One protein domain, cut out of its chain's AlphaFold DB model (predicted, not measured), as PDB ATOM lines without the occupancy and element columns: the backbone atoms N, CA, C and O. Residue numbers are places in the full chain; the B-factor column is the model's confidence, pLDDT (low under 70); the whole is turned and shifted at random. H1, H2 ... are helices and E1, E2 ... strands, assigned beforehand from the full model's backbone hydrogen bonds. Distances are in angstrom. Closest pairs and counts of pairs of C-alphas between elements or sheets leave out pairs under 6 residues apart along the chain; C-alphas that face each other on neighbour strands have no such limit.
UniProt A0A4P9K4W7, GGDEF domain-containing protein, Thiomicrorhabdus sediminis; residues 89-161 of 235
ATOM      1  N   LEU A  89      67.083 -46.570 416.218       93.62
ATOM      2  CA  LEU A  89      67.322 -47.372 415.014       93.62
ATOM      3  C   LEU A  89      68.627 -46.963 414.322       93.62
ATOM      4  O   LEU A  89      69.378 -47.821 413.854       93.62
ATOM      5  N   ARG A  90      68.936 -45.659 414.300       93.81
ATOM      6  CA  ARG A  90      70.219 -45.163 413.784       93.81
ATOM      7  C   ARG A  90      71.389 -45.721 414.594       93.81
ATOM      8  O   ARG A  90      72.354 -46.209 414.011       93.81
ATOM      9  N   GLN A  91      71.299 -45.692 415.922       93.19
ATOM     10  CA  GLN A  91      72.324 -46.252 416.805       93.19
ATOM     11  C   GLN A  91      72.491 -47.758 416.598       93.19
ATOM     12  O   GLN A  91      73.619 -48.240 416.547       93.19
ATOM     13  N   VAL A  92      71.396 -48.498 416.395       92.62
ATOM     14  CA  VAL A  92      71.459 -49.924 416.041       92.62
ATOM     15  C   VAL A  92      72.244 -50.137 414.745       92.62
ATOM     16  O   VAL A  92      73.126 -50.999 414.732       92.62
ATOM     17  N   LEU A  93      71.998 -49.340 413.695       92.56
ATOM     18  CA  LEU A  93      72.769 -49.421 412.445       92.56
ATOM     19  C   LEU A  93      74.254 -49.108 412.649       92.56
ATOM     20  O   LEU A  93      75.105 -49.817 412.118       92.56
ATOM     21  N   VAL A  94      74.573 -48.068 413.424       92.31
ATOM     22  CA  VAL A  94      75.964 -47.685 413.715       92.31
ATOM     23  C   VAL A  94      76.695 -48.791 414.476       92.31
ATOM     24  O   VAL A  94      77.823 -49.133 414.127       92.31
ATOM     25  N   ASN A  95      76.047 -49.380 415.482       92.31
ATOM     26  CA  ASN A  95      76.653 -50.389 416.349       92.31
ATOM     27  C   ASN A  95      76.844 -51.746 415.655       92.31
ATOM     28  O   ASN A  95      77.719 -52.511 416.053       92.31
ATOM     29  N   HIS A  96      76.062 -52.043 414.613       88.31
ATOM     30  CA  HIS A  96      76.126 -53.306 413.864       88.31
ATOM     31  C   HIS A  96      76.731 -53.147 412.467       88.31
ATOM     32  O   HIS A  96      76.500 -53.967 411.574       88.31
ATOM     33  N   LYS A  97      77.528 -52.097 412.263       83.06
ATOM     34  CA  LYS A  97      78.218 -51.866 410.999       83.06
ATOM     35  C   LYS A  97      79.257 -52.965 410.740       83.06
ATOM     36  O   LYS A  97      80.251 -53.081 411.449       83.06
ATOM     37  N   LEU A  98      79.031 -53.758 409.690       66.56
ATOM     38  CA  LEU A  98      79.828 -54.953 409.379       66.56
ATOM     39  C   LEU A  98      81.126 -54.691 408.590       66.56
ATOM     40  O   LEU A  98      81.934 -55.607 408.464       66.56
ATOM     41  N   SER A  99      81.362 -53.489 408.052       72.12
ATOM     42  CA  SER A  99      82.575 -53.165 407.273       72.12
ATOM     43  C   SER A  99      82.605 -51.682 406.853       72.12
ATOM     44  O   SER A  99      81.879 -50.855 407.394       72.12
ATOM     45  N   SER A 100      83.406 -51.342 405.838       80.12
ATOM     46  CA  SER A 100      83.374 -50.079 405.088       80.12
ATOM     47  C   SER A 100      82.104 -49.837 404.256       80.12
ATOM     48  O   SER A 100      82.044 -48.864 403.514       80.12
ATOM     49  N   HIS A 101      81.091 -50.700 404.331       88.94
ATOM     50  CA  HIS A 101      79.818 -50.499 403.638       88.94
ATOM     51  C   HIS A 101      78.927 -49.485 404.358       88.94
ATOM     52  O   HIS A 101      79.107 -49.224 405.546       88.94
ATOM     53  N   THR A 102      77.970 -48.915 403.625       91.50
ATOM     54  CA  THR A 102      76.947 -48.044 404.212       91.50
ATOM     55  C   THR A 102      75.624 -48.787 404.278       91.50
ATOM     56  O   THR A 102      75.147 -49.309 403.268       91.50
ATOM     57  N   SER A 103      75.037 -48.822 405.469       94.25
ATOM     58  CA  SER A 103      73.734 -49.428 405.721       94.25
ATOM     59  C   SER A 103      72.633 -48.374 405.699       94.25
ATOM     60  O   SER A 103      72.749 -47.310 406.314       94.25
ATOM     61  N   TYR A 104      71.548 -48.697 405.008       95.12
ATOM     62  CA  TYR A 104      70.352 -47.882 404.872       95.12
ATOM     63  C   TYR A 104      69.153 -48.670 405.370       95.12
ATOM     64  O   TYR A 104      68.967 -49.832 405.004       95.12
ATOM     65  N   LEU A 105      68.309 -48.012 406.152       96.06
ATOM     66  CA  LEU A 105      66.953 -48.473 406.387       96.06
ATOM     67  C   LEU A 105      66.061 -47.760 405.371       96.06
ATOM     68  O   LEU A 105      66.015 -46.529 405.342       96.06
ATOM     69  N   ILE A 106      65.402 -48.522 404.505       96.06
ATOM     70  CA  ILE A 106      64.510 -47.990 403.470       96.06
ATOM     71  C   ILE A 106      63.071 -48.450 403.703       96.06
ATOM     72  O   ILE A 106      62.836 -49.488 404.326       96.06
ATOM     73  N   ARG A 107      62.101 -47.704 403.173       94.56
ATOM     74  CA  ARG A 107      60.685 -48.096 403.200       94.56
ATOM     75  C   ARG A 107      60.407 -49.281 402.279       94.56
ATOM     76  O   ARG A 107      60.964 -49.386 401.189       94.56
ATOM     77  N   GLN A 108      59.531 -50.181 402.720       92.44
ATOM     78  CA  GLN A 108      59.119 -51.352 401.944       92.44
ATOM     79  C   GLN A 108      58.179 -50.977 400.789       92.44
ATOM     80  O   GLN A 108      58.273 -51.548 399.705       92.44
ATOM     81  N   ASP A 109      57.260 -50.050 401.029       91.00
ATOM     82  CA  ASP A 109      56.204 -49.637 400.102       91.00
ATOM     83  C   ASP A 109      56.644 -48.533 399.127       91.00
ATOM     84  O   ASP A 109      56.005 -48.313 398.100       91.00
ATOM     85  N   SER A 110      57.765 -47.866 399.413       90.88
ATOM     86  CA  SER A 110      58.345 -46.834 398.561       90.88
ATOM     87  C   SER A 110      59.740 -47.230 398.104       90.88
ATOM     88  O   SER A 110      60.677 -47.370 398.892       90.88
ATOM     89  N   LYS A 111      59.876 -47.419 396.790       90.06
ATOM     90  CA  LYS A 111      61.086 -47.962 396.178       90.06
ATOM     91  C   LYS A 111      62.299 -47.078 396.485       90.06
ATOM     92  O   LYS A 111      62.414 -45.972 395.967       90.06
ATOM     93  N   TYR A 112      63.214 -47.617 397.293       93.06
ATOM     94  CA  TYR A 112      64.488 -46.999 397.683       93.06
ATOM     95  C   TYR A 112      64.381 -45.673 398.447       93.06
ATOM     96  O   TYR A 112      65.355 -44.920 398.492       93.06
ATOM     97  N   LEU A 113      63.227 -45.391 399.054       94.75
ATOM     98  CA  LEU A 113      63.059 -44.249 399.945       94.75
ATOM     99  C   LEU A 113      63.811 -44.507 401.251       94.75
ATOM    100  O   LEU A 113      63.474 -45.425 401.996       94.75
ATOM    101  N   ILE A 114      64.822 -43.691 401.520       95.06
ATOM    102  CA  ILE A 114      65.676 -43.788 402.697       95.06
ATOM    103  C   ILE A 114      64.931 -43.197 403.890       95.06
ATOM    104  O   ILE A 114      64.527 -42.036 403.872       95.06
ATOM    105  N   GLU A 115      64.775 -44.002 404.932       93.75
ATOM    106  CA  GLU A 115      64.239 -43.578 406.223       93.75
ATOM    107  C   GLU A 115      65.351 -43.070 407.131       93.75
ATOM    108  O   GLU A 115      65.260 -41.998 407.727       93.75
ATOM    109  N   LEU A 116      66.446 -43.816 407.194       94.31
ATOM    110  CA  LEU A 116      67.647 -43.415 407.903       94.31
ATOM    111  C   LEU A 116      68.850 -44.181 407.372       94.31
ATOM    112  O   LEU A 116      68.739 -45.191 406.673       94.31
ATOM    113  N   TYR A 117      70.019 -43.683 407.724       93.88
ATOM    114  CA  TYR A 117      71.291 -44.346 407.508       93.88
ATOM    115  C   TYR A 117      72.220 -43.984 408.660       93.88
ATOM    116  O   TYR A 117      71.894 -43.162 409.512       93.88
ATOM    117  N   GLU A 118      73.405 -44.576 408.677       91.12
ATOM    118  CA  GLU A 118      74.352 -44.474 409.793       91.12
ATOM    119  C   GLU A 118      74.628 -43.036 410.275       91.12
ATOM    120  O   GLU A 118      74.840 -42.821 411.470       91.12
ATOM    121  N   LYS A 119      74.619 -42.037 409.377       91.06
ATOM    122  CA  LYS A 119      74.949 -40.649 409.743       91.06
ATOM    123  C   LYS A 119      73.740 -39.789 410.103       91.06
ATOM    124  O   LYS A 119      73.938 -38.806 410.803       91.06
ATOM    125  N   ALA A 120      72.539 -40.104 409.616       92.12
ATOM    126  CA  ALA A 120      71.379 -39.239 409.819       92.12
ATOM    127  C   ALA A 120      70.043 -39.967 409.631       92.12
ATOM    128  O   ALA A 120      69.935 -40.957 408.902       92.12
ATOM    129  N   VAL A 121      69.006 -39.399 410.243       91.94
ATOM    130  CA  VAL A 121      67.603 -39.794 410.078       91.94
ATOM    131  C   VAL A 121      66.913 -38.834 409.102       91.94
ATOM    132  O   VAL A 121      67.218 -37.639 409.092       91.94
ATOM    133  N   ARG A 122      66.005 -39.318 408.246       87.94
ATOM    134  CA  ARG A 122      65.274 -38.474 407.284       87.94
ATOM    135  C   ARG A 122      64.544 -37.335 407.997       87.94
ATOM    136  O   ARG A 122      63.964 -37.555 409.046       87.94
ATOM    137  N   ALA A 123      64.524 -36.149 407.389       83.94
ATOM    138  CA  ALA A 123      63.920 -34.922 407.932       83.94
ATOM    139  C   ALA A 123      64.660 -34.297 409.135       83.94
ATOM    140  O   ALA A 123      64.155 -33.356 409.742       83.94
ATOM    141  N   THR A 124      65.879 -34.756 409.433       82.44
ATOM    142  CA  THR A 124      66.829 -34.033 410.295       82.44
ATOM    143  C   THR A 124      67.777 -33.167 409.460       82.44
ATOM    144  O   THR A 124      68.017 -33.450 408.284       82.44
ATOM    145  N   ASN A 125      68.360 -32.130 410.068       80.81
ATOM    146  CA  ASN A 125      69.306 -31.221 409.397       80.81
ATOM    147  C   ASN A 125      70.585 -31.922 408.894       80.81
ATOM    148  O   ASN A 125      71.254 -31.430 407.981       80.81
ATOM    149  N   ASP A 126      70.916 -33.084 409.458       81.69
ATOM    150  CA  ASP A 126      72.101 -33.862 409.090       81.69
ATOM    151  C   ASP A 126      71.893 -34.720 407.831       81.69
ATOM    152  O   ASP A 126      72.847 -35.275 407.274       81.69
ATOM    153  N   PHE A 127      70.657 -34.809 407.333       85.50
ATOM    154  CA  PHE A 127      70.297 -35.635 406.191       85.50
ATOM    155  C   PHE A 127      70.617 -34.938 404.855       85.50
ATOM    156  O   PHE A 127      69.825 -34.158 404.330       85.50
ATOM    157  N   LYS A 128      71.794 -35.226 404.277       86.56
ATOM    158  CA  LYS A 128      72.338 -34.487 403.111       86.56
ATOM    159  C   LYS A 128      72.393 -35.259 401.787       86.56
ATOM    160  O   LYS A 128      72.834 -34.709 400.783       86.56
ATOM    161  N   ILE A 129      71.978 -36.523 401.763       82.75
ATOM    162  CA  ILE A 129      72.253 -37.453 400.648       82.75
ATOM    163  C   ILE A 129      71.091 -37.629 399.650       82.75
ATOM    164  O   ILE A 129      71.178 -38.458 398.749       82.75
ATOM    165  N   GLY A 130      70.019 -36.841 399.791       87.94
ATOM    166  CA  GLY A 130      68.768 -37.021 399.047       87.94
ATOM    167  C   GLY A 130      67.888 -38.128 399.641       87.94
ATOM    168  O   GLY A 130      68.371 -39.020 400.330       87.94
ATOM    169  N   TYR A 131      66.571 -38.051 399.425       92.31
ATOM    170  CA  TYR A 131      65.614 -38.978 400.055       92.31
ATOM    171  C   TYR A 131      65.606 -40.380 399.453       92.31
ATOM    172  O   TYR A 131      65.117 -41.304 400.090       92.31
ATOM    173  N   PHE A 132      66.149 -40.559 398.254       95.25
ATOM    174  CA  PHE A 132      66.178 -41.845 397.572       95.25
ATOM    175  C   PHE A 132      67.618 -42.275 397.331       95.25
ATOM    176  O   PHE A 132      68.487 -41.428 397.113       95.25
ATOM    177  N   LEU A 133      67.866 -43.586 397.329       94.31
ATOM    178  CA  LEU A 133      69.169 -44.105 396.916       94.31
ATOM    179  C   LEU A 133      69.481 -43.650 395.485       94.31
ATOM    180  O   LEU A 133      68.635 -43.723 394.592       94.31
ATOM    181  N   SER A 134      70.719 -43.207 395.262       93.38
ATOM    182  CA  SER A 134      71.195 -42.880 393.920       93.38
ATOM    183  C   SER A 134      71.261 -44.137 393.046       93.38
ATOM    184  O   SER A 134      71.445 -45.246 393.550       93.38
ATOM    185  N   ASN A 135      71.183 -43.979 391.723       93.31
ATOM    186  CA  ASN A 135      71.335 -45.102 390.784       93.31
ATOM    187  C   ASN A 135      72.665 -45.848 390.974       93.31
ATOM    188  O   ASN A 135      72.708 -47.069 390.854       93.31
ATOM    189  N   GLU A 136      73.731 -45.125 391.320       91.25
ATOM    190  CA  GLU A 136      75.024 -45.713 391.674       91.25
ATOM    191  C   GLU A 136      74.929 -46.572 392.941       91.25
ATOM    192  O   GLU A 136      75.433 -47.694 392.965       91.25
ATOM    193  N   SER A 137      74.242 -46.087 393.980       92.50
ATOM    194  CA  SER A 137      74.038 -46.847 395.219       92.50
ATOM    195  C   SER A 137      73.212 -48.107 394.964       92.50
ATOM    196  O   SER A 137      73.553 -49.174 395.462       92.50
ATOM    197  N   ILE A 138      72.168 -47.996 394.135       94.56
ATOM    198  CA  ILE A 138      71.307 -49.115 393.737       94.56
ATOM    199  C   ILE A 138      72.112 -50.183 392.983       94.56
ATOM    200  O   ILE A 138      71.975 -51.371 393.266       94.56
ATOM    201  N   ALA A 139      72.987 -49.776 392.058       93.62
ATOM    202  CA  ALA A 139      73.852 -50.699 391.323       93.62
ATOM    203  C   ALA A 139      74.879 -51.415 392.225       93.62
ATOM    204  O   ALA A 139      75.346 -52.500 391.886       93.62
ATOM    205  N   ASN A 140      75.209 -50.824 393.378       92.56
ATOM    206  CA  ASN A 140      76.201 -51.328 394.327       92.56
ATOM    207  C   ASN A 140      75.590 -51.969 395.585       92.56
ATOM    208  O   ASN A 140      76.294 -52.160 396.582       92.56
ATOM    209  N   ILE A 141      74.303 -52.330 395.564       94.25
ATOM    210  CA  ILE A 141      73.671 -53.062 396.668       94.25
ATOM    211  C   ILE A 141      74.357 -54.429 396.828       94.25
ATOM    212  O   ILE A 141      74.354 -55.264 395.927       94.25
ATOM    213  N   ALA A 142      74.964 -54.652 397.994       92.19
ATOM    214  CA  ALA A 142      75.561 -55.930 398.379       92.19
ATOM    215  C   ALA A 142      74.537 -56.884 398.988       92.19
ATOM    216  O   ALA A 142      74.655 -58.099 398.838       92.19
ATOM    217  N   TYR A 143      73.591 -56.322 399.735       93.12
ATOM    218  CA  TYR A 143      72.630 -57.056 400.536       93.12
ATOM    219  C   TYR A 143      71.340 -56.251 400.650       93.12
ATOM    220  O   TYR A 143      71.381 -55.031 400.815       93.12
ATOM    221  N   ASP A 144      70.210 -56.943 400.571       95.44
ATOM    222  CA  ASP A 144      68.871 -56.377 400.684       95.44
ATOM    223  C   ASP A 144      67.971 -57.408 401.366       95.44
ATOM    224  O   ASP A 144      67.768 -58.508 400.847       95.44
ATOM    225  N   ALA A 145      67.462 -57.064 402.547       95.44
ATOM    226  CA  ALA A 145      66.586 -57.937 403.310       95.44
ATOM    227  C   ALA A 145      65.447 -57.174 403.974       95.44
ATOM    228  O   ALA A 145      65.601 -56.053 404.457       95.44
ATOM    229  N   MET A 146      64.297 -57.838 404.048       95.25
ATOM    230  CA  MET A 146      63.169 -57.394 404.857       95.25
ATOM    231  C   MET A 146      63.533 -57.443 406.342       95.25
ATOM    232  O   MET A 146      64.107 -58.432 406.798       95.25
ATOM    233  N   VAL A 147      63.141 -56.418 407.100       94.00
ATOM    234  CA  VAL A 147      63.171 -56.469 408.565       94.00
ATOM    235  C   VAL A 147      61.842 -57.074 409.036       94.00
ATOM    236  O   VAL A 147      60.794 -56.453 408.824       94.00
ATOM    237  N   PRO A 148      61.836 -58.282 409.632       92.25
ATOM    238  CA  PRO A 148      60.599 -58.960 410.011       92.25
ATOM    239  C   PRO A 148      59.725 -58.101 410.930       92.25
ATOM    240  O   PRO A 148      60.233 -57.453 411.839       92.25
ATOM    241  N   GLY A 149      58.413 -58.103 410.685       90.38
ATOM    242  CA  GLY A 149      57.446 -57.371 411.510       90.38
ATOM    243  C   GLY A 149      57.471 -55.846 411.356       90.38
ATOM    244  O   GLY A 149      56.849 -55.165 412.157       90.38
ATOM    245  N   THR A 150      58.165 -55.293 410.356       92.50
ATOM    246  CA  THR A 150      58.216 -53.837 410.134       92.50
ATOM    247  C   THR A 150      57.943 -53.458 408.680       92.50
ATOM    248  O   THR A 150      57.912 -54.318 407.793       92.50
ATOM    249  N   GLY A 151      57.744 -52.161 408.429       92.25
ATOM    250  CA  GLY A 151      57.618 -51.589 407.088       92.25
ATOM    251  C   GLY A 151      58.965 -51.303 406.422       92.25
ATOM    252  O   GLY A 151      59.020 -50.515 405.475       92.25
ATOM    253  N   TRP A 152      60.057 -51.897 406.914       95.50
ATOM    254  CA  TRP A 152      61.415 -51.557 406.502       95.50
ATOM    255  C   TRP A 152      62.155 -52.684 405.787       95.50
ATOM    256  O   TRP A 152      61.927 -53.882 405.988       95.50
ATOM    257  N   ARG A 153      63.122 -52.263 404.973       95.81
ATOM    258  CA  ARG A 153      64.173 -53.111 404.418       95.81
ATOM    259  C   ARG A 153      65.527 -52.564 404.827       95.81
ATOM    260  O   ARG A 153      65.749 -51.355 404.795       95.81
ATOM    261  N   LEU A 154      66.430 -53.465 405.179       95.38
ATOM    262  CA  LEU A 154      67.833 -53.157 405.384       95.38
ATOM    263  C   LEU A 154      68.570 -53.359 404.063       95.38
ATOM    264  O   LEU A 154      68.609 -54.471 403.536       95.38
ATOM    265  N   VAL A 155      69.180 -52.292 403.559       95.38
ATOM    266  CA  VAL A 155      70.008 -52.315 402.354       95.38
ATOM    267  C   VAL A 155      71.437 -51.951 402.721       95.38
ATOM    268  O   VAL A 155      71.684 -50.922 403.341       95.38
ATOM    269  N   VAL A 156      72.390 -52.783 402.313       94.25
ATOM    270  CA  VAL A 156      73.823 -52.526 402.492       94.25
ATOM    271  C   VAL A 156      74.431 -52.227 401.131       94.25
ATOM    272  O   VAL A 156      74.411 -53.070 400.233       94.25
ATOM    273  N   VAL A 157      74.985 -51.028 400.979       93.06
ATOM    274  CA  VAL A 157      75.616 -50.555 399.743       93.06
ATOM    275  C   VAL A 157      77.129 -50.628 399.890       93.06
ATOM    276  O   VAL A 157      77.697 -50.169 400.887       93.06
ATOM    277  N   LYS A 158      77.797 -51.204 398.884       90.69
ATOM    278  CA  LYS A 158      79.259 -51.244 398.842       90.69
ATOM    279  C   LYS A 158      79.800 -49.841 398.633       90.69
ATOM    280  O   LYS A 158      79.433 -49.168 397.675       90.69
ATOM    281  N   ASP A 159      80.731 -49.447 399.489       85.19
ATOM    282  CA  ASP A 159      81.595 -48.315 399.202       85.19
ATOM    283  C   ASP A 159      82.618 -48.747 398.140       85.19
ATOM    284  O   ASP A 159      83.567 -49.492 398.419       85.19
ATOM    285  N   SER A 160      82.366 -48.333 396.897       77.06
ATOM    286  CA  SER A 160      83.227 -48.612 395.746       77.06
ATOM    287  C   SER A 160      84.624 -48.028 395.943       77.06
ATOM    288  O   SER A 160      85.604 -48.678 395.589       77.06
ATOM    289  N   GLN A 161      84.750 -46.866 396.589       77.94
ATOM    290  CA  GLN A 161      86.040 -46.216 396.808       77.94
ATOM    291  C   GLN A 161      86.907 -47.014 397.775       77.94
ATOM    292  O   GLN A 161      88.092 -47.225 397.503       77.94
TER     293      GLN A 161
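Overview. This is residues 89 to 161 of the 235 residues of the protein "GGDEF domain-containing protein" of Thiomicrorhabdus sediminis (UniProt A0A4P9K4W7). Picture one twisted wall of four antiparallel strands, E2, E1, E4 and E3 side by side, with the small helix H1 over one face, along E1 and E2. Past the edge at E2 a long looping stretch, residues 118 to 134, folds away and leads to a second small helix, H2, which only grazes the sheet. The printed part has 73 residues, with two named helices and four named strands in the chain order H1 E1 E2 H2 E3 E4. The class is mixed, helices and strands, with under half of the residues in named elements. The whole is compact, with a radius of gyration of the C-alphas of 11.3 A and a rounded outline spanning 31 by 28 by 26 A.

Arrangement. Start at the inner strands E1, residues 102 to 107, and E4, residues 152 to 157, which are antiparallel at 152 degrees; look at N 104 and O 155, 2.8 A apart and within hydrogen-bond range. On the other side of E1 is the edge strand E2, residues 114 to 117; E1 and E2 form a hairpin, with N 105 and O 116 within hydrogen-bond range at 2.9 A. The other edge strand is E3, residues 141 to 146, which forms a hairpin with E4; there N 154 and O 145 are within hydrogen-bond range at 2.8 A. E2 and E3 are apart. The sheet is strongly twisted, but only just, its C-alphas lying up to 4.2 A off its best plane. Outward from E2, find a short antiparallel pairing of its residues 116 to 117 with residues 120 to 121. H1, residues 89 to 95, is on the sheet at a height over the sheet of 9.0 A. It lies over E1 and, only just, over E2, on which 3 of its C-alphas fall. It runs along the strands, at 19 degrees to E1 on the local plane. The closest C-alphas of H1 and E2 are those of Arg 90 and Tyr 117, 6.4 A apart. H2, residues 135 to 139, only grazes the sheet with its residues 136 to 139; its closest C-alphas with E4 are those of Ser 137 and Val 157, 6.1 A apart. H1 and H2 are apart. In H1 and H2 every O i to N i+4 pair is within hydrogen-bond range.

Along the chain. Find C-alpha 102 at (76.947, -48.044, 404.212); from there E1 runs 16.3 A to C-alpha 107. E4 runs 15.8 A from C-alpha 152 to C-alpha 157 at (75.616, -50.555, 399.743). E3 measures 14.0 A from C-alpha 141 to 146, and E2 7.4 A from 114 to 117. H1 begins at C-alpha 89, at (67.322, -47.372, 415.014), and measures 9.9 A to C-alpha 95; H2 measures 6.2 A from C-alpha 135 to 139.

Size, cuts and confidence. The two C-alphas farthest apart are those of Gly 149 and Gln 161, 34.0 A. The printed part has no cut. The link from E2 to H2, 17 residues, is long. The mean pLDDT of the printed part is 90.6, and one residue, Leu 98, is under 70.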